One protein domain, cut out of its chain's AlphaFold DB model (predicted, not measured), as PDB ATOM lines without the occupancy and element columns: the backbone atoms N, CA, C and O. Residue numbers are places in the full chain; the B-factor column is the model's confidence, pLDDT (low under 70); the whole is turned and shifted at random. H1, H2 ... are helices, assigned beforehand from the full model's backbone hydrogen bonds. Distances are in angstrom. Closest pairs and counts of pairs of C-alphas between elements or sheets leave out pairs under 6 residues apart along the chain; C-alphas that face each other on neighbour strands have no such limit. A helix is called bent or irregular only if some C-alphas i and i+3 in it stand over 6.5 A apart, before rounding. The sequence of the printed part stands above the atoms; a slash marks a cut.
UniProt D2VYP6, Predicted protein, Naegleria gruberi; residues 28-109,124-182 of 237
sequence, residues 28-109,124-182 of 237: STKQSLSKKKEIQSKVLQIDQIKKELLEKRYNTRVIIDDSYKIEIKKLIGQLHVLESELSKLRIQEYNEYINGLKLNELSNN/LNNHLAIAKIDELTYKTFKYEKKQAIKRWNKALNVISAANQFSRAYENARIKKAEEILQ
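This is residues 28 to 109 and 124 to 182 of the 237 residues of the protein "Predicted protein" of Naegleria gruberi (UniProt D2VYP6). This is a long helical hairpin, made of H1 and H2, with a still longer single helix, H3, running lengthwise beside it across a gap and touching neither of the two. H3 reaches well past the linked end of the hairpin, and at the other end the last residues of H2, 101 to 109, stick out beyond H1. The printed part has 141 residues with three named helices, in the order H1, H2, H3, and no named strand, and the class is all helix. The whole is extended, with a radius of gyration of the C-alphas of 24.8 A, and it has the outline of a rod, spanning 91 by 32 by 18 A along its three main axes.

From the first printed residue, helix H1 takes residues 28 to 58, and after a short link helix H2 takes residues 66 to 109. H1 and H2 touch, with 18 pairs of C-alphas within 8 A. Their closest C-alphas are those of Ile 46 and Leu 79, 6.1 A apart. The two run opposite ways at a shallow tilt of 25 degrees, and their centres are 10.9 A apart. They form a helical hairpin, two helices that follow each other in the chain and turn back on one another. H2 touches H1 with residues 72 to 93 alone. Residues 58 to 67, from Tyr 58 of H1 through the link to Ser 67 of H2, stand free, and so do residues 101 to 109 of H2. Helix H3, residues 124 to 182, touches no helix. H1 and H3 are apart, and H2 and H3 are apart too, though they follow each other in the chain. The whole of H3 stands free, with no C-alpha 8 or more residues away along the chain within 10 A. In H1, H2 and H3 every O i to N i+4 pair is within hydrogen-bond range.

H1 has 31 residues, from Ser 28 to Tyr 58, and is 45.3 A long from first to last C-alpha. It begins with C-alpha 28 at (41.512, -48.755, -27.805) and ends with C-alpha 58 at (49.992, -4.482, -23.670). H2 has 44 residues, from Asp 66 to Asn 109, and is 65.0 A long. Its y values go back the other way, from C-alpha 66 at (49.710, -2.497, -41.356) to C-alpha 109 at (23.170, -58.253, -20.917). H3, from Leu 124 to Gln 182, is the longest helix, with 59 residues and 86.5 A from first to last C-alpha. It begins with C-alpha 124 at (19.504, -49.573, -8.958) and ends with C-alpha 182 at (39.775, 28.918, -39.237). None of the three helices is bent.

The two C-alphas farthest apart are those of Asn 109 and Gln 182, 90.6 A. The C-alphas of the first and last printed residues, Ser 28 and Gln 182, are 78.5 A apart. Residues 110 to 123 are cut out and not printed, and the C-alphas of Asn 109 and Leu 124 are 15.2 A apart across the cut. The link from H1 to H2, with 7 residues, is short but not tight; the link from H2 to H3 is the one across the cut. The mean pLDDT of the printed part of this predicted model is 73.9, and 48 printed residues are under 70. Among them are residues 28 to 33, 60 to 63, 100 to 109, 124 to 140 and 180 to 182. The mean pLDDT is 79 for H1, 77 for H2 and 70 for H3.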
ATOM      1  N   SER A  28      42.291 -49.936 -28.215       51.09
ATOM      2  CA  SER A  28      41.512 -48.755 -27.805       51.09
ATOM      3  C   SER A  28      42.231 -47.927 -26.731       51.09
ATOM      4  O   SER A  28      42.224 -46.695 -26.778       51.09
ATOM      5  N   THR A  29      42.952 -48.586 -25.818       53.72
ATOM      6  CA  THR A  29      43.730 -47.918 -24.765       53.72
ATOM      7  C   THR A  29      44.915 -47.132 -25.344       53.72
ATOM      8  O   THR A  29      45.180 -46.002 -24.928       53.72
ATOM      9  N   LYS A  30      45.609 -47.677 -26.356       54.47
ATOM     10  CA  LYS A  30      46.705 -46.974 -27.051       54.47
ATOM     11  C   LYS A  30      46.208 -45.791 -27.892       54.47
ATOM     12  O   LYS A  30      46.846 -44.738 -27.877       54.47
ATOM     13  N   GLN A  31      45.065 -45.924 -28.572       59.22
ATOM     14  CA  GLN A  31      44.441 -44.813 -29.305       59.22
ATOM     15  C   GLN A  31      43.980 -43.686 -28.370       59.22
ATOM     16  O   GLN A  31      44.259 -42.519 -28.644       59.22
ATOM     17  N   SER A  32      43.365 -44.023 -27.231       62.16
ATOM     18  CA  SER A  32      42.967 -43.057 -26.196       62.16
ATOM     19  C   SER A  32      44.162 -42.255 -25.662       62.16
ATOM     20  O   SER A  32      44.103 -41.027 -25.560       62.16
ATOM     21  N   LEU A  33      45.287 -42.924 -25.382       68.06
ATOM     22  CA  LEU A  33      46.495 -42.262 -24.885       68.06
ATOM     23  C   LEU A  33      47.122 -41.326 -25.934       68.06
ATOM     24  O   LEU A  33      47.618 -40.251 -25.590       68.06
ATOM     25  N   SER A  34      47.088 -41.721 -27.211       73.94
ATOM     26  CA  SER A  34      47.572 -40.904 -28.330       73.94
ATOM     27  C   SER A  34      46.758 -39.618 -28.484       73.94
ATOM     28  O   SER A  34      47.332 -38.535 -28.593       73.94
ATOM     29  N   LYS A  35      45.425 -39.710 -28.401       74.62
ATOM     30  CA  LYS A  35      44.526 -38.550 -28.507       74.62
ATOM     31  C   LYS A  35      44.655 -37.585 -27.337       74.62
ATOM     32  O   LYS A  35      44.656 -36.377 -27.544       74.62
ATOM     33  N   LYS A  36      44.843 -38.093 -26.113       77.31
ATOM     34  CA  LYS A  36      45.111 -37.241 -24.943       77.31
ATOM     35  C   LYS A  36      46.387 -36.417 -25.107       77.31
ATOM     36  O   LYS A  36      46.383 -35.229 -24.795       77.31
ATOM     37  N   LYS A  37      47.456 -37.018 -25.643       84.25
ATOM     38  CA  LYS A  37      48.701 -36.295 -25.957       84.25
ATOM     39  C   LYS A  37      48.489 -35.234 -27.037       84.25
ATOM     40  O   LYS A  37      49.020 -34.131 -26.921       84.25
ATOM     41  N   GLU A  38      47.695 -35.542 -28.059       86.31
ATOM     42  CA  GLU A  38      47.373 -34.604 -29.137       86.31
ATOM     43  C   GLU A  38      46.558 -33.403 -28.630       86.31
ATOM     44  O   GLU A  38      46.922 -32.255 -28.881       86.31
ATOM     45  N   ILE A  39      45.525 -33.655 -27.821       81.12
ATOM     46  CA  ILE A  39      44.728 -32.626 -27.137       81.12
ATOM     47  C   ILE A  39      45.624 -31.738 -26.270       81.12
ATOM     48  O   ILE A  39      45.541 -30.513 -26.357       81.12
ATOM     49  N   GLN A  40      46.503 -32.333 -25.461       83.31
ATOM     50  CA  GLN A  40      47.408 -31.584 -24.592       83.31
ATOM     51  C   GLN A  40      48.374 -30.700 -25.394       83.31
ATOM     52  O   GLN A  40      48.565 -29.536 -25.051       83.31
ATOM     53  N   SER A  41      48.925 -31.214 -26.496       88.25
ATOM     54  CA  SER A  41      49.780 -30.444 -27.408       88.25
ATOM     55  C   SER A  41      49.043 -29.241 -28.009       88.25
ATOM     56  O   SER A  41      49.562 -28.125 -28.000       88.25
ATOM     57  N   LYS A  42      47.799 -29.432 -28.469       84.38
ATOM     58  CA  LYS A  42      46.972 -28.350 -29.030       84.38
ATOM     59  C   LYS A  42      46.603 -27.296 -27.984       84.38
ATOM     60  O   LYS A  42      46.636 -26.109 -28.293       84.38
ATOM     61  N   VAL A  43      46.312 -27.702 -26.745       85.06
ATOM     62  CA  VAL A  43      46.059 -26.774 -25.627       85.06
ATOM     63  C   VAL A  43      47.289 -25.908 -25.342       85.06
ATOM     64  O   VAL A  43      47.160 -24.692 -25.265       85.06
ATOM     65  N   LEU A  44      48.484 -26.506 -25.287       91.31
ATOM     66  CA  LEU A  44      49.727 -25.757 -25.077       91.31
ATOM     67  C   LEU A  44      49.996 -24.740 -26.196       91.31
ATOM     68  O   LEU A  44      50.386 -23.609 -25.919       91.31
ATOM     69  N   GLN A  45      49.747 -25.108 -27.457       86.12
ATOM     70  CA  GLN A  45      49.884 -24.186 -28.593       86.12
ATOM     71  C   GLN A  45      48.890 -23.017 -28.513       86.12
ATOM     72  O   GLN A  45      49.254 -21.875 -28.790       86.12
ATOM     73  N   ILE A  46      47.649 -23.283 -28.098       87.88
ATOM     74  CA  ILE A  46      46.628 -22.249 -27.879       87.88
ATOM     75  C   ILE A  46      47.062 -21.279 -26.777       87.88
ATOM     76  O   ILE A  46      46.950 -20.066 -26.955       87.88
ATOM     77  N   ASP A  47      47.572 -21.794 -25.660       85.94
ATOM     78  CA  ASP A  47      48.026 -20.965 -24.541       85.94
ATOM     79  C   ASP A  47      49.229 -20.097 -24.937       85.94
ATOM     80  O   ASP A  47      49.276 -18.914 -24.591       85.94
ATOM     81  N   GLN A  48      50.151 -20.639 -25.741       92.56
ATOM     82  CA  GLN A  48      51.288 -19.904 -26.299       92.56
ATOM     83  C   GLN A  48      50.822 -18.711 -27.152       92.56
ATOM     84  O   GLN A  48      51.247 -17.580 -26.919       92.56
ATOM     85  N   ILE A  49      49.898 -18.939 -28.095       89.25
ATOM     86  CA  ILE A  49      49.371 -17.879 -28.973       89.25
ATOM     87  C   ILE A  49      48.576 -16.845 -28.168       89.25
ATOM     88  O   ILE A  49      48.679 -15.642 -28.415       89.25
ATOM     89  N   LYS A  50      47.794 -17.283 -27.173       87.25
ATOM     90  CA  LYS A  50      47.059 -16.373 -26.283       87.25
ATOM     91  C   LYS A  50      48.005 -15.472 -25.500       87.25
ATOM     92  O   LYS A  50      47.722 -14.281 -25.382       87.25
ATOM     93  N   LYS A  51      49.119 -16.012 -25.002       90.12
ATOM     94  CA  LYS A  51      50.156 -15.231 -24.323       90.12
ATOM     95  C   LYS A  51      50.782 -14.199 -25.264       90.12
ATOM     96  O   LYS A  51      50.857 -13.032 -24.895       90.12
ATOM     97  N   GLU A  52      51.137 -14.594 -26.484       88.12
ATOM     98  CA  GLU A  52      51.729 -13.696 -27.485       88.12
ATOM     99  C   GLU A  52      50.780 -12.551 -27.882       88.12
ATOM    100  O   GLU A  52      51.172 -11.383 -27.909       88.12
ATOM    101  N   LEU A  53      49.496 -12.853 -28.107       86.00
ATOM    102  CA  LEU A  53      48.468 -11.837 -28.361       86.00
ATOM    103  C   LEU A  53      48.293 -10.884 -27.171       86.00
ATOM    104  O   LEU A  53      48.048  -9.690 -27.361       86.00
ATOM    105  N   LEU A  54      48.413 -11.396 -25.943       83.62
ATOM    106  CA  LEU A  54      48.319 -10.590 -24.732       83.62
ATOM    107  C   LEU A  54      49.514  -9.633 -24.604       83.62
ATOM    108  O   LEU A  54      49.319  -8.449 -24.343       83.62
ATOM    109  N   GLU A  55      50.731 -10.126 -24.830       84.62
ATOM    110  CA  GLU A  55      51.959  -9.323 -24.817       84.62
ATOM    111  C   GLU A  55      51.909  -8.222 -25.881       84.62
ATOM    112  O   GLU A  55      52.143  -7.053 -25.572       84.62
ATOM    113  N   LYS A  56      51.492  -8.562 -27.107       81.81
ATOM    114  CA  LYS A  56      51.281  -7.593 -28.190       81.81
ATOM    115  C   LYS A  56      50.216  -6.543 -27.835       81.81
ATOM    116  O   LYS A  56      50.385  -5.363 -28.131       81.81
ATOM    117  N   ARG A  57      49.143  -6.915 -27.129       75.44
ATOM    118  CA  ARG A  57      48.109  -5.960 -26.683       75.44
ATOM    119  C   ARG A  57      48.625  -4.936 -25.666       75.44
ATOM    120  O   ARG A  57      48.180  -3.792 -25.698       75.44
ATOM    121  N   TYR A  58      49.497  -5.346 -24.749       71.62
ATOM    122  CA  TYR A  58      49.992  -4.482 -23.670       71.62
ATOM    123  C   TYR A  58      51.310  -3.773 -23.999       71.62
ATOM    124  O   TYR A  58      51.743  -2.913 -23.231       71.62
ATOM    125  N   ASN A  59      51.938  -4.083 -25.133       73.31
ATOM    126  CA  ASN A  59      53.156  -3.407 -25.552       73.31
ATOM    127  C   ASN A  59      52.843  -2.021 -26.145       73.31
ATOM    128  O   ASN A  59      52.625  -1.859 -27.343       73.31
ATOM    129  N   THR A  60      52.843  -1.001 -25.286       51.94
ATOM    130  CA  THR A  60      52.563   0.406 -25.630       51.94
ATOM    131  C   THR A  60      53.654   1.079 -26.468       51.94
ATOM    132  O   THR A  60      53.496   2.235 -26.852       51.94
ATOM    133  N   ARG A  61      54.760   0.379 -26.761       57.34
ATOM    134  CA  ARG A  61      55.890   0.893 -27.554       57.34
ATOM    135  C   ARG A  61      55.838   0.503 -29.034       57.34
ATOM    136  O   ARG A  61      56.722   0.905 -29.784       57.34
ATOM    137  N   VAL A  62      54.849  -0.283 -29.458       61.69
ATOM    138  CA  VAL A  62      54.748  -0.754 -30.847       61.69
ATOM    139  C   VAL A  62      53.896   0.209 -31.668       61.69
ATOM    140  O   VAL A  62      52.745   0.482 -31.329       61.69
ATOM    141  N   ILE A  63      54.462   0.716 -32.765       66.31
ATOM    142  CA  ILE A  63      53.720   1.483 -33.769       66.31
ATOM    143  C   ILE A  63      52.747   0.518 -34.455       66.31
ATOM    144  O   ILE A  63      53.165  -0.484 -35.030       66.31
ATOM    145  N   ILE A  64      51.445   0.802 -34.374       73.62
ATOM    146  CA  ILE A  64      50.394  -0.018 -34.992       73.62
ATOM    147  C   ILE A  64      50.351   0.290 -36.493       73.62
ATOM    148  O   ILE A  64      49.508   1.053 -36.966       73.62
ATOM    149  N   ASP A  65      51.283  -0.293 -37.236       76.31
ATOM    150  CA  ASP A  65      51.318  -0.246 -38.694       76.31
ATOM    151  C   ASP A  65      50.538  -1.419 -39.323       76.31
ATOM    152  O   ASP A  65      49.950  -2.268 -38.639       76.31
ATOM    153  N   ASP A  66      50.463  -1.454 -40.652       77.19
ATOM    154  CA  ASP A  66      49.710  -2.497 -41.356       77.19
ATOM    155  C   ASP A  66      50.385  -3.872 -41.278       77.19
ATOM    156  O   ASP A  66      49.688  -4.888 -41.247       77.19
ATOM    157  N   SER A  67      51.714  -3.917 -41.143       82.25
ATOM    158  CA  SER A  67      52.468  -5.153 -40.905       82.25
ATOM    159  C   SER A  67      52.063  -5.789 -39.572       82.25
ATOM    160  O   SER A  67      51.696  -6.967 -39.512       82.25
ATOM    161  N   TYR A  68      51.993  -4.979 -38.517       82.25
ATOM    162  CA  TYR A  68      51.560  -5.391 -37.190       82.25
ATOM    163  C   TYR A  68      50.107  -5.887 -37.176       82.25
ATOM    164  O   TYR A  68      49.785  -6.909 -36.563       82.25
ATOM    165  N   LYS A  69      49.207  -5.216 -37.909       78.19
ATOM    166  CA  LYS A  69      47.812  -5.673 -38.063       78.19
ATOM    167  C   LYS A  69      47.725  -7.020 -38.784       78.19
ATOM    168  O   LYS A  69      46.893  -7.848 -38.408       78.19
ATOM    169  N   ILE A  70      48.539  -7.239 -39.819       84.94
ATOM    170  CA  ILE A  70      48.595  -8.514 -40.551       84.94
ATOM    171  C   ILE A  70      49.081  -9.633 -39.624       84.94
ATOM    172  O   ILE A  70      48.475 -10.705 -39.591       84.94
ATOM    173  N   GLU A  71      50.115  -9.373 -38.828       87.00
ATOM    174  CA  GLU A  71      50.662 -10.328 -37.866       87.00
ATOM    175  C   GLU A  71      49.628 -10.726 -36.796       87.00
ATOM    176  O   GLU A  71      49.389 -11.915 -36.580       87.00
ATOM    177  N   ILE A  72      48.923  -9.756 -36.197       85.81
ATOM    178  CA  ILE A  72      47.846 -10.041 -35.234       85.81
ATOM    179  C   ILE A  72      46.709 -10.837 -35.884       85.81
ATOM    180  O   ILE A  72      46.224 -11.806 -35.297       85.81
ATOM    181  N   LYS A  73      46.289 -10.482 -37.105       85.88
ATOM    182  CA  LYS A  73      45.259 -11.242 -37.833       85.88
ATOM    183  C   LYS A  73      45.691 -12.684 -38.088       85.88
ATOM    184  O   LYS A  73      44.868 -13.588 -37.959       85.88
ATOM    185  N   LYS A  74      46.968 -12.909 -38.409       91.12
ATOM    186  CA  LYS A  74      47.530 -14.250 -38.595       91.12
ATOM    187  C   LYS A  74      47.473 -15.064 -37.301       91.12
ATOM    188  O   LYS A  74      46.990 -16.191 -37.338       91.12
ATOM    189  N   LEU A  75      47.885 -14.486 -36.170       86.94
ATOM    190  CA  LEU A  75      47.822 -15.137 -34.855       86.94
ATOM    191  C   LEU A  75      46.380 -15.477 -34.446       86.94
ATOM    192  O   LEU A  75      46.108 -16.589 -34.001       86.94
ATOM    193  N   ILE A  76      45.433 -14.559 -34.663       86.00
ATOM    194  CA  ILE A  76      44.002 -14.801 -34.412       86.00
ATOM    195  C   ILE A  76      43.466 -15.921 -35.318       86.00
ATOM    196  O   ILE A  76      42.740 -16.800 -34.854       86.00
ATOM    197  N   GLY A  77      43.843 -15.926 -36.599       87.81
ATOM    198  CA  GLY A  77      43.467 -16.985 -37.537       87.81
ATOM    199  C   GLY A  77      43.992 -18.358 -37.107       87.81
ATOM    200  O   GLY A  77      43.230 -19.322 -37.063       87.81
ATOM    201  N   GLN A  78      45.268 -18.440 -36.721       89.31
ATOM    202  CA  GLN A  78      45.881 -19.669 -36.203       89.31
ATOM    203  C   GLN A  78      45.196 -20.154 -34.921       89.31
ATOM    204  O   GLN A  78      44.925 -21.348 -34.785       89.31
ATOM    205  N   LEU A  79      44.854 -19.231 -34.018       90.00
ATOM    206  CA  LEU A  79      44.120 -19.547 -32.797       90.00
ATOM    207  C   LEU A  79      42.761 -20.189 -33.106       90.00
ATOM    208  O   LEU A  79      42.449 -21.245 -32.559       90.00
ATOM    209  N   HIS A  80      41.979 -19.602 -34.016       87.44
ATOM    210  CA  HIS A  80      40.675 -20.147 -34.404       87.44
ATOM    211  C   HIS A  80      40.770 -21.550 -35.014       87.44
ATOM    212  O   HIS A  80      39.930 -22.404 -34.724       87.44
ATOM    213  N   VAL A  81      41.786 -21.802 -35.844       91.25
ATOM    214  CA  VAL A  81      42.018 -23.132 -36.427       91.25
ATOM    215  C   VAL A  81      42.322 -24.149 -35.327       91.25
ATOM    216  O   VAL A  81      41.664 -25.186 -35.266       91.25
ATOM    217  N   LEU A  82      43.241 -23.831 -34.410       86.94
ATOM    218  CA  LEU A  82      43.606 -24.727 -33.310       86.94
ATOM    219  C   LEU A  82      42.439 -24.989 -32.350       86.94
ATOM    220  O   LEU A  82      42.250 -26.127 -31.921       86.94
ATOM    221  N   GLU A  83      41.630 -23.976 -32.028       83.06
ATOM    222  CA  GLU A  83      40.438 -24.146 -31.187       83.06
ATOM    223  C   GLU A  83      39.384 -25.038 -31.869       83.06
ATOM    224  O   GLU A  83      38.758 -25.878 -31.214       83.06
ATOM    225  N   SER A  84      39.231 -24.921 -33.192       86.88
ATOM    226  CA  SER A  84      38.350 -25.786 -33.986       86.88
ATOM    227  C   SER A  84      38.842 -27.237 -34.013       86.88
ATOM    228  O   SER A  84      38.066 -28.165 -33.772       86.88
ATOM    229  N   GLU A  85      40.137 -27.456 -34.244       85.75
ATOM    230  CA  GLU A  85      40.756 -28.787 -34.214       85.75
ATOM    231  C   GLU A  85      40.654 -29.436 -32.830       85.75
ATOM    232  O   GLU A  85      40.255 -30.596 -32.719       85.75
ATOM    233  N   LEU A  86      40.925 -28.676 -31.764       84.75
ATOM    234  CA  LEU A  86      40.777 -29.135 -30.383       84.75
ATOM    235  C   LEU A  86      39.331 -29.552 -30.079       84.75
ATOM    236  O   LEU A  86      39.103 -30.571 -29.424       84.75
ATOM    237  N   SER A  87      38.352 -28.784 -30.561       79.19
ATOM    238  CA  SER A  87      36.932 -29.110 -30.407       79.19
ATOM    239  C   SER A  87      36.584 -30.433 -31.092       79.19
ATOM    240  O   SER A  87      35.971 -31.304 -30.473       79.19
ATOM    241  N   LYS A  88      37.051 -30.640 -32.332       82.69
ATOM    242  CA  LYS A  88      36.862 -31.906 -33.060       82.69
ATOM    243  C   LYS A  88      37.467 -33.092 -32.306       82.69
ATOM    244  O   LYS A  88      36.788 -34.105 -32.148       82.69
ATOM    245  N   LEU A  89      38.695 -32.955 -31.803       80.00
ATOM    246  CA  LEU A  89      39.370 -34.004 -31.030       80.00
ATOM    247  C   LEU A  89      38.612 -34.347 -29.741       80.00
ATOM    248  O   LEU A  89      38.421 -35.522 -29.434       80.00
ATOM    249  N   ARG A  90      38.111 -33.339 -29.015       77.44
ATOM    250  CA  ARG A  90      37.302 -33.557 -27.806       77.44
ATOM    251  C   ARG A  90      35.975 -34.241 -28.111       77.44
ATOM    252  O   ARG A  90      35.598 -35.165 -27.404       77.44
ATOM    253  N   ILE A  91      35.277 -33.828 -29.170       77.62
ATOM    254  CA  ILE A  91      34.029 -34.480 -29.600       77.62
ATOM    255  C   ILE A  91      34.287 -35.954 -29.935       77.62
ATOM    256  O   ILE A  91      33.505 -36.819 -29.547       77.62
ATOM    257  N   GLN A  92      35.395 -36.255 -30.612       75.12
ATOM    258  CA  GLN A  92      35.786 -37.634 -30.898       75.12
ATOM    259  C   GLN A  92      36.086 -38.434 -29.622       75.12
ATOM    260  O   GLN A  92      35.609 -39.560 -29.511       75.12
ATOM    261  N   GLU A  93      36.809 -37.863 -28.652       75.62
ATOM    262  CA  GLU A  93      37.071 -38.503 -27.351       75.62
ATOM    263  C   GLU A  93      35.763 -38.811 -26.599       75.62
ATOM    264  O   GLU A  93      35.573 -39.923 -26.104       75.62
ATOM    265  N   TYR A  94      34.815 -37.867 -26.582       74.75
ATOM    266  CA  TYR A  94      33.496 -38.079 -25.980       74.75
ATOM    267  C   TYR A  94      32.691 -39.169 -26.691       74.75
ATOM    268  O   TYR A  94      32.084 -40.012 -26.032       74.75
ATOM    269  N   ASN A  95      32.697 -39.190 -28.024       73.44
ATOM    270  CA  ASN A  95      31.984 -40.210 -28.792       73.44
ATOM    271  C   ASN A  95      32.557 -41.614 -28.552       73.44
ATOM    272  O   ASN A  95      31.799 -42.573 -28.425       73.44
ATOM    273  N   GLU A  96      33.881 -41.745 -28.448       72.31
ATOM    274  CA  GLU A  96      34.530 -43.019 -28.118       72.31
ATOM    275  C   GLU A  96      34.201 -43.483 -26.703       72.31
ATOM    276  O   GLU A  96      33.900 -44.659 -26.501       72.31
ATOM    277  N   TYR A  97      34.175 -42.561 -25.741       73.38
ATOM    278  CA  TYR A  97      33.754 -42.861 -24.377       73.38
ATOM    279  C   TYR A  97      32.301 -43.359 -24.321       73.38
ATOM    280  O   TYR A  97      32.025 -44.406 -23.733       73.38
ATOM    281  N   ILE A  98      31.379 -42.665 -24.998       70.94
ATOM    282  CA  ILE A  98      29.963 -43.055 -25.079       70.94
ATOM    283  C   ILE A  98      29.808 -44.434 -25.730       70.94
ATOM    284  O   ILE A  98      29.054 -45.273 -25.235       70.94
ATOM    285  N   ASN A  99      30.523 -44.695 -26.823       70.38
ATOM    286  CA  ASN A  99      30.466 -45.991 -27.499       70.38
ATOM    287  C   ASN A  99      31.042 -47.118 -26.626       70.38
ATOM    288  O   ASN A  99      30.479 -48.211 -26.608       70.38
ATOM    289  N   GLY A 100      32.097 -46.846 -25.851       68.94
ATOM    290  CA  GLY A 100      32.638 -47.789 -24.870       68.94
ATOM    291  C   GLY A 100      31.638 -48.146 -23.764       68.94
ATOM    292  O   GLY A 100      31.492 -49.320 -23.424       68.94
ATOM    293  N   LEU A 101      30.894 -47.162 -23.247       66.44
ATOM    294  CA  LEU A 101      29.833 -47.403 -22.263       66.44
ATOM    295  C   LEU A 101      28.700 -48.271 -22.835       66.44
ATOM    296  O   LEU A 101      28.309 -49.250 -22.203       66.44
ATOM    297  N   LYS A 102      28.238 -47.981 -24.061       67.69
ATOM    298  CA  LYS A 102      27.194 -48.769 -24.745       67.69
ATOM    299  C   LYS A 102      27.604 -50.227 -24.987       67.69
ATOM    300  O   LYS A 102      26.781 -51.130 -24.858       67.69
ATOM    301  N   LEU A 103      28.872 -50.477 -25.326       59.47
ATOM    302  CA  LEU A 103      29.394 -51.838 -25.510       59.47
ATOM    303  C   LEU A 103      29.444 -52.629 -24.194       59.47
ATOM    304  O   LEU A 103      29.113 -53.815 -24.186       59.47
ATOM    305  N   ASN A 104      29.795 -51.981 -23.081       56.78
ATOM    306  CA  ASN A 104      29.796 -52.619 -21.762       56.78
ATOM    307  C   ASN A 104      28.375 -52.977 -21.287       56.78
ATOM    308  O   ASN A 104      28.183 -54.017 -20.659       56.78
ATOM    309  N   GLU A 105      27.365 -52.167 -21.623       59.91
ATOM    310  CA  GLU A 105      25.955 -52.490 -21.357       59.91
ATOM    311  C   GLU A 105      25.471 -53.707 -22.162       59.91
ATOM    312  O   GLU A 105      24.826 -54.595 -21.601       59.91
ATOM    313  N   LEU A 106      25.836 -53.802 -23.449       54.34
ATOM    314  CA  LEU A 106      25.521 -54.972 -24.279       54.34
ATOM    315  C   LEU A 106      26.227 -56.245 -23.781       54.34
ATOM    316  O   LEU A 106      25.612 -57.309 -23.714       54.34
ATOM    317  N   SER A 107      27.505 -56.139 -23.400       53.16
ATOM    318  CA  SER A 107      28.290 -57.268 -22.886       53.16
ATOM    319  C   SER A 107      27.746 -57.798 -21.556       53.16
ATOM    320  O   SER A 107      27.791 -59.003 -21.312       53.16
ATOM    321  N   ASN A 108      27.206 -56.924 -20.704       51.56
ATOM    322  CA  ASN A 108      26.607 -57.323 -19.432       51.56
ATOM    323  C   ASN A 108      25.213 -57.947 -19.588       51.56
ATOM    324  O   ASN A 108      24.832 -58.754 -18.746       51.56
ATOM    325  N   ASN A 109      24.469 -57.626 -20.651       50.72
ATOM    326  CA  ASN A 109      23.170 -58.253 -20.917       50.72
ATOM    327  C   ASN A 109      23.292 -59.667 -21.512       50.72
ATOM    328  O   ASN A 109      22.416 -60.494 -21.271       50.72
ATOM    329  N   LEU A 124      20.290 -50.681  -9.514       59.31
ATOM    330  CA  LEU A 124      19.504 -49.573  -8.958       59.31
ATOM    331  C   LEU A 124      20.391 -48.534  -8.251       59.31
ATOM    332  O   LEU A 124      20.244 -47.337  -8.491       59.31
ATOM    333  N   ASN A 125      21.354 -48.983  -7.439       55.59
ATOM    334  CA  ASN A 125      22.284 -48.094  -6.735       55.59
ATOM    335  C   ASN A 125      23.216 -47.344  -7.700       55.59
ATOM    336  O   ASN A 125      23.461 -46.151  -7.509       55.59
ATOM    337  N   ASN A 126      23.675 -48.001  -8.769       56.62
ATOM    338  CA  ASN A 126      24.471 -47.354  -9.811       56.62
ATOM    339  C   ASN A 126      23.650 -46.324 -10.598       56.62
ATOM    340  O   ASN A 126      24.134 -45.221 -10.834       56.62
ATOM    341  N   HIS A 127      22.392 -46.625 -10.933       59.72
ATOM    342  CA  HIS A 127      21.510 -45.672 -11.616       59.72
ATOM    343  C   HIS A 127      21.227 -44.430 -10.755       59.72
ATOM    344  O   HIS A 127      21.185 -43.311 -11.269       59.72
ATOM    345  N   LEU A 128      21.090 -44.617  -9.436       60.94
ATOM    346  CA  LEU A 128      20.900 -43.533  -8.472       60.94
ATOM    347  C   LEU A 128      22.162 -42.663  -8.319       60.94
ATOM    348  O   LEU A 128      22.065 -41.444  -8.174       60.94
ATOM    349  N   ALA A 129      23.347 -43.279  -8.354       58.19
ATOM    350  CA  ALA A 129      24.627 -42.577  -8.297       58.19
ATOM    351  C   ALA A 129      24.902 -41.780  -9.585       58.19
ATOM    352  O   ALA A 129      25.291 -40.616  -9.503       58.19
ATOM    353  N   ILE A 130      24.630 -42.367 -10.756       62.59
ATOM    354  CA  ILE A 130      24.754 -41.702 -12.062       62.59
ATOM    355  C   ILE A 130      23.799 -40.504 -12.139       62.59
ATOM    356  O   ILE A 130      24.240 -39.399 -12.442       62.59
ATOM    357  N   ALA A 131      22.532 -40.668 -11.742       60.91
ATOM    358  CA  ALA A 131      21.561 -39.572 -11.728       60.91
ATOM    359  C   ALA A 131      21.984 -38.407 -10.811       60.91
ATOM    360  O   ALA A 131      21.813 -37.242 -11.170       60.91
ATOM    361  N   LYS A 132      22.587 -38.697  -9.647       62.66
ATOM    362  CA  LYS A 132      23.134 -37.661  -8.753       62.66
ATOM    363  C   LYS A 132      24.330 -36.930  -9.364       62.66
ATOM    364  O   LYS A 132      24.432 -35.714  -9.199       62.66
ATOM    365  N   ILE A 133      25.227 -37.640 -10.053       61.97
ATOM    366  CA  ILE A 133      26.377 -37.031 -10.742       61.97
ATOM    367  C   ILE A 133      25.896 -36.155 -11.905       61.97
ATOM    368  O   ILE A 133      26.364 -35.023 -12.037       61.97
ATOM    369  N   ASP A 134      24.923 -36.614 -12.691       59.97
ATOM    370  CA  ASP A 134      24.335 -35.840 -13.788       59.97
ATOM    371  C   ASP A 134      23.628 -34.578 -13.277       59.97
ATOM    372  O   ASP A 134      23.806 -33.490 -13.832       59.97
ATOM    373  N   GLU A 135      22.893 -34.674 -12.166       64.94
ATOM    374  CA  GLU A 135      22.239 -33.520 -11.546       64.94
ATOM    375  C   GLU A 135      23.257 -32.492 -11.014       64.94
ATOM    376  O   GLU A 135      23.085 -31.280 -11.197       64.94
ATOM    377  N   LEU A 136      24.345 -32.957 -10.389       62.59
ATOM    378  CA  LEU A 136      25.452 -32.110  -9.933       62.59
ATOM    379  C   LEU A 136      26.155 -31.422 -11.107       62.59
ATOM    380  O   LEU A 136      26.387 -30.215 -11.041       62.59
ATOM    381  N   THR A 137      26.422 -32.159 -12.184       62.16
ATOM    382  CA  THR A 137      27.080 -31.658 -13.401       62.16
ATOM    383  C   THR A 137      26.207 -30.632 -14.124       62.16
ATOM    384  O   THR A 137      26.681 -29.587 -14.576       62.16
ATOM    385  N   TYR A 138      24.895 -30.866 -14.173       68.00
ATOM    386  CA  TYR A 138      23.940 -29.920 -14.737       68.00
ATOM    387  C   TYR A 138      23.856 -28.622 -13.917       68.00
ATOM    388  O   TYR A 138      23.818 -27.521 -14.478       68.00
ATOM    389  N   LYS A 139      23.869 -28.720 -12.579       69.81
ATOM    390  CA  LYS A 139      23.856 -27.552 -11.684       69.81
ATOM    391  C   LYS A 139      25.130 -26.713 -11.813       69.81
ATOM    392  O   LYS A 139      25.020 -25.489 -11.939       69.81
ATOM    393  N   THR A 140      26.313 -27.333 -11.843       66.44
ATOM    394  CA  THR A 140      27.582 -26.618 -12.068       66.44
ATOM    395  C   THR A 140      27.622 -25.976 -13.450       66.44
ATOM    396  O   THR A 140      27.946 -24.793 -13.544       66.44
ATOM    397  N   PHE A 141      27.184 -26.673 -14.503       70.44
ATOM    398  CA  PHE A 141      27.116 -26.106 -15.854       70.44
ATOM    399  C   PHE A 141      26.174 -24.894 -15.946       70.44
ATOM    400  O   PHE A 141      26.519 -23.866 -16.531       70.44
ATOM    401  N   LYS A 142      24.987 -24.963 -15.327       75.75
ATOM    402  CA  LYS A 142      24.030 -23.844 -15.300       75.75
ATOM    403  C   LYS A 142      24.600 -22.624 -14.568       75.75
ATOM    404  O   LYS A 142      24.380 -21.488 -15.000       75.75
ATOM    405  N   TYR A 143      25.333 -22.849 -13.479       76.44
ATOM    406  CA  TYR A 143      26.005 -21.793 -12.725       76.44
ATOM    407  C   TYR A 143      27.151 -21.153 -13.526       76.44
ATOM    408  O   TYR A 143      27.173 -19.930 -13.693       76.44
ATOM    409  N   GLU A 144      28.041 -21.969 -14.093       71.12
ATOM    410  CA  GLU A 144      29.143 -21.553 -14.973       71.12
ATOM    411  C   GLU A 144      28.632 -20.743 -16.172       71.12
ATOM    412  O   GLU A 144      29.112 -19.637 -16.424       71.12
ATOM    413  N   LYS A 145      27.573 -21.211 -16.848       76.06
ATOM    414  CA  LYS A 145      26.927 -20.491 -17.959       76.06
ATOM    415  C   LYS A 145      26.471 -19.090 -17.543       76.06
ATOM    416  O   LYS A 145      26.693 -18.122 -18.270       76.06
ATOM    417  N   LYS A 146      25.860 -18.951 -16.361       79.38
ATOM    418  CA  LYS A 146      25.407 -17.648 -15.844       79.38
ATOM    419  C   LYS A 146      26.585 -16.714 -15.551       79.38
ATOM    420  O   LYS A 146      26.489 -15.516 -15.822       79.38
ATOM    421  N   GLN A 147      27.693 -17.240 -15.030       77.62
ATOM    422  CA  GLN A 147      28.903 -16.453 -14.778       77.62
ATOM    423  C   GLN A 147      29.618 -16.054 -16.073       77.62
ATOM    424  O   GLN A 147      30.051 -14.907 -16.199       77.62
ATOM    425  N   ALA A 148      29.679 -16.944 -17.065       68.50
ATOM    426  CA  ALA A 148      30.237 -16.654 -18.382       68.50
ATOM    427  C   ALA A 148      29.478 -15.513 -19.081       68.50
ATOM    428  O   ALA A 148      30.104 -14.566 -19.551       68.50
ATOM    429  N   ILE A 149      28.138 -15.529 -19.048       78.75
ATOM    430  CA  ILE A 149      27.302 -14.446 -19.597       78.75
ATOM    431  C   ILE A 149      27.580 -13.112 -18.887       78.75
ATOM    432  O   ILE A 149      27.724 -12.080 -19.540       78.75
ATOM    433  N   LYS A 150      27.715 -13.112 -17.552       82.50
ATOM    434  CA  LYS A 150      28.072 -11.895 -16.801       82.50
ATOM    435  C   LYS A 150      29.440 -11.341 -17.209       82.50
ATOM    436  O   LYS A 150      29.572 -10.133 -17.398       82.50
ATOM    437  N   ARG A 151      30.452 -12.208 -17.355       75.56
ATOM    438  CA  ARG A 151      31.799 -11.812 -17.806       75.56
ATOM    439  C   ARG A 151      31.765 -11.256 -19.231       75.56
ATOM    440  O   ARG A 151      32.380 -10.223 -19.481       75.56
ATOM    441  N   TRP A 152      30.996 -11.883 -20.122       69.88
ATOM    442  CA  TRP A 152      30.809 -11.436 -21.503       69.88
ATOM    443  C   TRP A 152      30.165 -10.048 -21.584       69.88
ATOM    444  O   TRP A 152      30.709  -9.151 -22.222       69.88
ATOM    445  N   ASN A 153      29.073  -9.822 -20.849       80.38
ATOM    446  CA  ASN A 153      28.405  -8.517 -20.811       80.38
ATOM    447  C   ASN A 153      29.306  -7.421 -20.225       80.38
ATOM    448  O   ASN A 153      29.323  -6.298 -20.724       80.38
ATOM    449  N   LYS A 154      30.107  -7.746 -19.199       82.44
ATOM    450  CA  LYS A 154      31.101  -6.810 -18.659       82.44
ATOM    451  C   LYS A 154      32.148  -6.445 -19.717       82.44
ATOM    452  O   LYS A 154      32.454  -5.268 -19.870       82.44
ATOM    453  N   ALA A 155      32.663  -7.423 -20.462       66.56
ATOM    454  CA  ALA A 155      33.633  -7.185 -21.529       66.56
ATOM    455  C   ALA A 155      33.056  -6.319 -22.665       66.56
ATOM    456  O   ALA A 155      33.716  -5.380 -23.102       66.56
ATOM    457  N   LEU A 156      31.811  -6.576 -23.086       74.75
ATOM    458  CA  LEU A 156      31.123  -5.767 -24.100       74.75
ATOM    459  C   LEU A 156      30.975  -4.301 -23.678       74.75
ATOM    460  O   LEU A 156      31.234  -3.409 -24.485       74.75
ATOM    461  N   ASN A 157      30.636  -4.042 -22.413       78.19
ATOM    462  CA  ASN A 157      30.533  -2.675 -21.895       78.19
ATOM    463  C   ASN A 157      31.889  -1.954 -21.868       78.19
ATOM    464  O   ASN A 157      31.954  -0.770 -22.185       78.19
ATOM    465  N   VAL A 158      32.983  -2.653 -21.539       73.75
ATOM    466  CA  VAL A 158      34.330  -2.058 -21.604       73.75
ATOM    467  C   VAL A 158      34.711  -1.712 -23.046       73.75
ATOM    468  O   VAL A 158      35.262  -0.643 -23.293       73.75
ATOM    469  N   ILE A 159      34.391  -2.580 -24.010       68.44
ATOM    470  CA  ILE A 159      34.665  -2.329 -25.434       68.44
ATOM    471  C   ILE A 159      33.840  -1.144 -25.951       68.44
ATOM    472  O   ILE A 159      34.374  -0.297 -26.669       68.44
ATOM    473  N   SER A 160      32.557  -1.044 -25.583       72.06
ATOM    474  CA  SER A 160      31.720   0.078 -26.022       72.06
ATOM    475  C   SER A 160      32.205   1.410 -25.437       72.06
ATOM    476  O   SER A 160      32.312   2.387 -26.180       72.06
ATOM    477  N   ALA A 161      32.597   1.430 -24.159       69.25
ATOM    478  CA  ALA A 161      33.168   2.607 -23.509       69.25
ATOM    479  C   ALA A 161      34.503   3.031 -24.146       69.25
ATOM    480  O   ALA A 161      34.712   4.215 -24.408       69.25
ATOM    481  N   ALA A 162      35.381   2.077 -24.473       64.75
ATOM    482  CA  ALA A 162      36.642   2.360 -25.162       64.75
ATOM    483  C   ALA A 162      36.416   2.956 -26.566       64.75
ATOM    484  O   ALA A 162      37.088   3.913 -26.948       64.75
ATOM    485  N   ASN A 163      35.432   2.445 -27.312       70.94
ATOM    486  CA  ASN A 163      35.061   2.993 -28.619       70.94
ATOM    487  C   ASN A 163      34.479   4.410 -28.518       70.94
ATOM    488  O   ASN A 163      34.778   5.255 -29.361       70.94
ATOM    489  N   GLN A 164      33.662   4.692 -27.499       75.94
ATOM    490  CA  GLN A 164      33.139   6.040 -27.253       75.94
ATOM    491  C   GLN A 164      34.258   7.023 -26.894       75.94
ATOM    492  O   GLN A 164      34.300   8.116 -27.454       75.94
ATOM    493  N   PHE A 165      35.196   6.613 -26.035       74.81
ATOM    494  CA  PHE A 165      36.369   7.415 -25.693       74.81
ATOM    495  C   PHE A 165      37.236   7.717 -26.924       74.81
ATOM    496  O   PHE A 165      37.587   8.870 -27.155       74.81
ATOM    497  N   SER A 166      37.520   6.709 -27.757       73.50
ATOM    498  CA  SER A 166      38.300   6.887 -28.989       73.50
ATOM    499  C   SER A 166      37.634   7.871 -29.957       73.50
ATOM    500  O   SER A 166      38.308   8.759 -30.472       73.50
ATOM    501  N   ARG A 167      36.311   7.781 -30.152       74.44
ATOM    502  CA  ARG A 167      35.566   8.737 -30.992       74.44
ATOM    503  C   ARG A 167      35.576  10.151 -30.416       74.44
ATOM    504  O   ARG A 167      35.746  11.105 -31.164       74.44
ATOM    505  N   ALA A 168      35.398  10.292 -29.102       76.06
ATOM    506  CA  ALA A 168      35.435  11.595 -28.442       76.06
ATOM    507  C   ALA A 168      36.817  12.256 -28.562       76.06
ATOM    508  O   ALA A 168      36.902  13.449 -28.849       76.06
ATOM    509  N   TYR A 169      37.887  11.474 -28.402       76.94
ATOM    510  CA  TYR A 169      39.259  11.939 -28.577       76.94
ATOM    511  C   TYR A 169      39.541  12.386 -30.019       76.94
ATOM    512  O   TYR A 169      40.060  13.482 -30.231       76.94
ATOM    513  N   GLU A 170      39.141  11.587 -31.013       69.56
ATOM    514  CA  GLU A 170      39.330  11.930 -32.427       69.56
ATOM    515  C   GLU A 170      38.562  13.208 -32.800       69.56
ATOM    516  O   GLU A 170      39.121  14.114 -33.416       69.56
ATOM    517  N   ASN A 171      37.314  13.343 -32.337       79.50
ATOM    518  CA  ASN A 171      36.506  14.542 -32.566       79.50
ATOM    519  C   ASN A 171      37.125  15.798 -31.928       79.50
ATOM    520  O   ASN A 171      37.104  16.865 -32.538       79.50
ATOM    521  N   ALA A 172      37.702  15.692 -30.727       75.75
ATOM    522  CA  ALA A 172      38.389  16.812 -30.083       75.75
ATOM    523  C   ALA A 172      39.639  17.247 -30.867       75.75
ATOM    524  O   ALA A 172      39.910  18.440 -31.006       75.75
ATOM    525  N   ARG A 173      40.376  16.280 -31.423       75.38
ATOM    526  CA  ARG A 173      41.555  16.539 -32.254       75.38
ATOM    527  C   ARG A 173      41.188  17.206 -33.580       75.38
ATOM    528  O   ARG A 173      41.854  18.165 -33.966       75.38
ATOM    529  N   ILE A 174      40.128  16.738 -34.243       73.94
ATOM    530  CA  ILE A 174      39.604  17.348 -35.476       73.94
ATOM    531  C   ILE A 174      39.162  18.786 -35.199       73.94
ATOM    532  O   ILE A 174      39.597  19.691 -35.901       73.94
ATOM    533  N   LYS A 175      38.407  19.023 -34.120       80.06
ATOM    534  CA  LYS A 175      37.963  20.371 -33.745       80.06
ATOM    535  C   LYS A 175      39.133  21.332 -33.489       80.06
ATOM    536  O   LYS A 175      39.113  22.451 -33.985       80.06
ATOM    537  N   LYS A 176      40.186  20.891 -32.785       73.25
ATOM    538  CA  LYS A 176      41.407  21.701 -32.581       73.25
ATOM    539  C   LYS A 176      42.091  22.025 -33.919       73.25
ATOM    540  O   LYS A 176      42.564  23.139 -34.111       73.25
ATOM    541  N   ALA A 177      42.127  21.078 -34.859       67.75
ATOM    542  CA  ALA A 177      42.679  21.313 -36.194       67.75
ATOM    543  C   ALA A 177      41.822  22.286 -37.027       67.75
ATOM    544  O   ALA A 177      42.371  23.142 -37.720       67.75
ATOM    545  N   GLU A 178      40.494  22.196 -36.932       73.62
ATOM    546  CA  GLU A 178      39.560  23.127 -37.573       73.62
ATOM    547  C   GLU A 178      39.690  24.546 -37.003       73.62
ATOM    548  O   GLU A 178      39.748  25.498 -37.773       73.62
ATOM    549  N   GLU A 179      39.822  24.702 -35.682       71.06
ATOM    550  CA  GLU A 179      40.062  26.000 -35.031       71.06
ATOM    551  C   GLU A 179      41.370  26.653 -35.507       71.06
ATOM    552  O   GLU A 179      41.402  27.852 -35.785       71.06
ATOM    553  N   ILE A 180      42.438  25.868 -35.682       63.78
ATOM    554  CA  ILE A 180      43.721  26.352 -36.217       63.78
ATOM    555  C   ILE A 180      43.590  26.792 -37.686       63.78
ATOM    556  O   ILE A 180      44.167  27.806 -38.088       63.78
ATOM    557  N   LEU A 181      42.830  26.046 -38.494       59.47
ATOM    558  CA  LEU A 181      42.593  26.364 -39.906       59.47
ATOM    559  C   LEU A 181      41.676  27.580 -40.099       59.47
ATOM    560  O   LEU A 181      41.856  28.320 -41.063       59.47
ATOM    561  N   GLN A 182      40.716  27.793 -39.197       60.75
ATOM    562  CA  GLN A 182      39.775  28.918 -39.237       60.75
ATOM    563  C   GLN A 182      40.344  30.211 -38.646       60.75
ATOM    564  O   GLN A 182      39.700  31.254 -38.742       60.75
TER     565      GLN A 182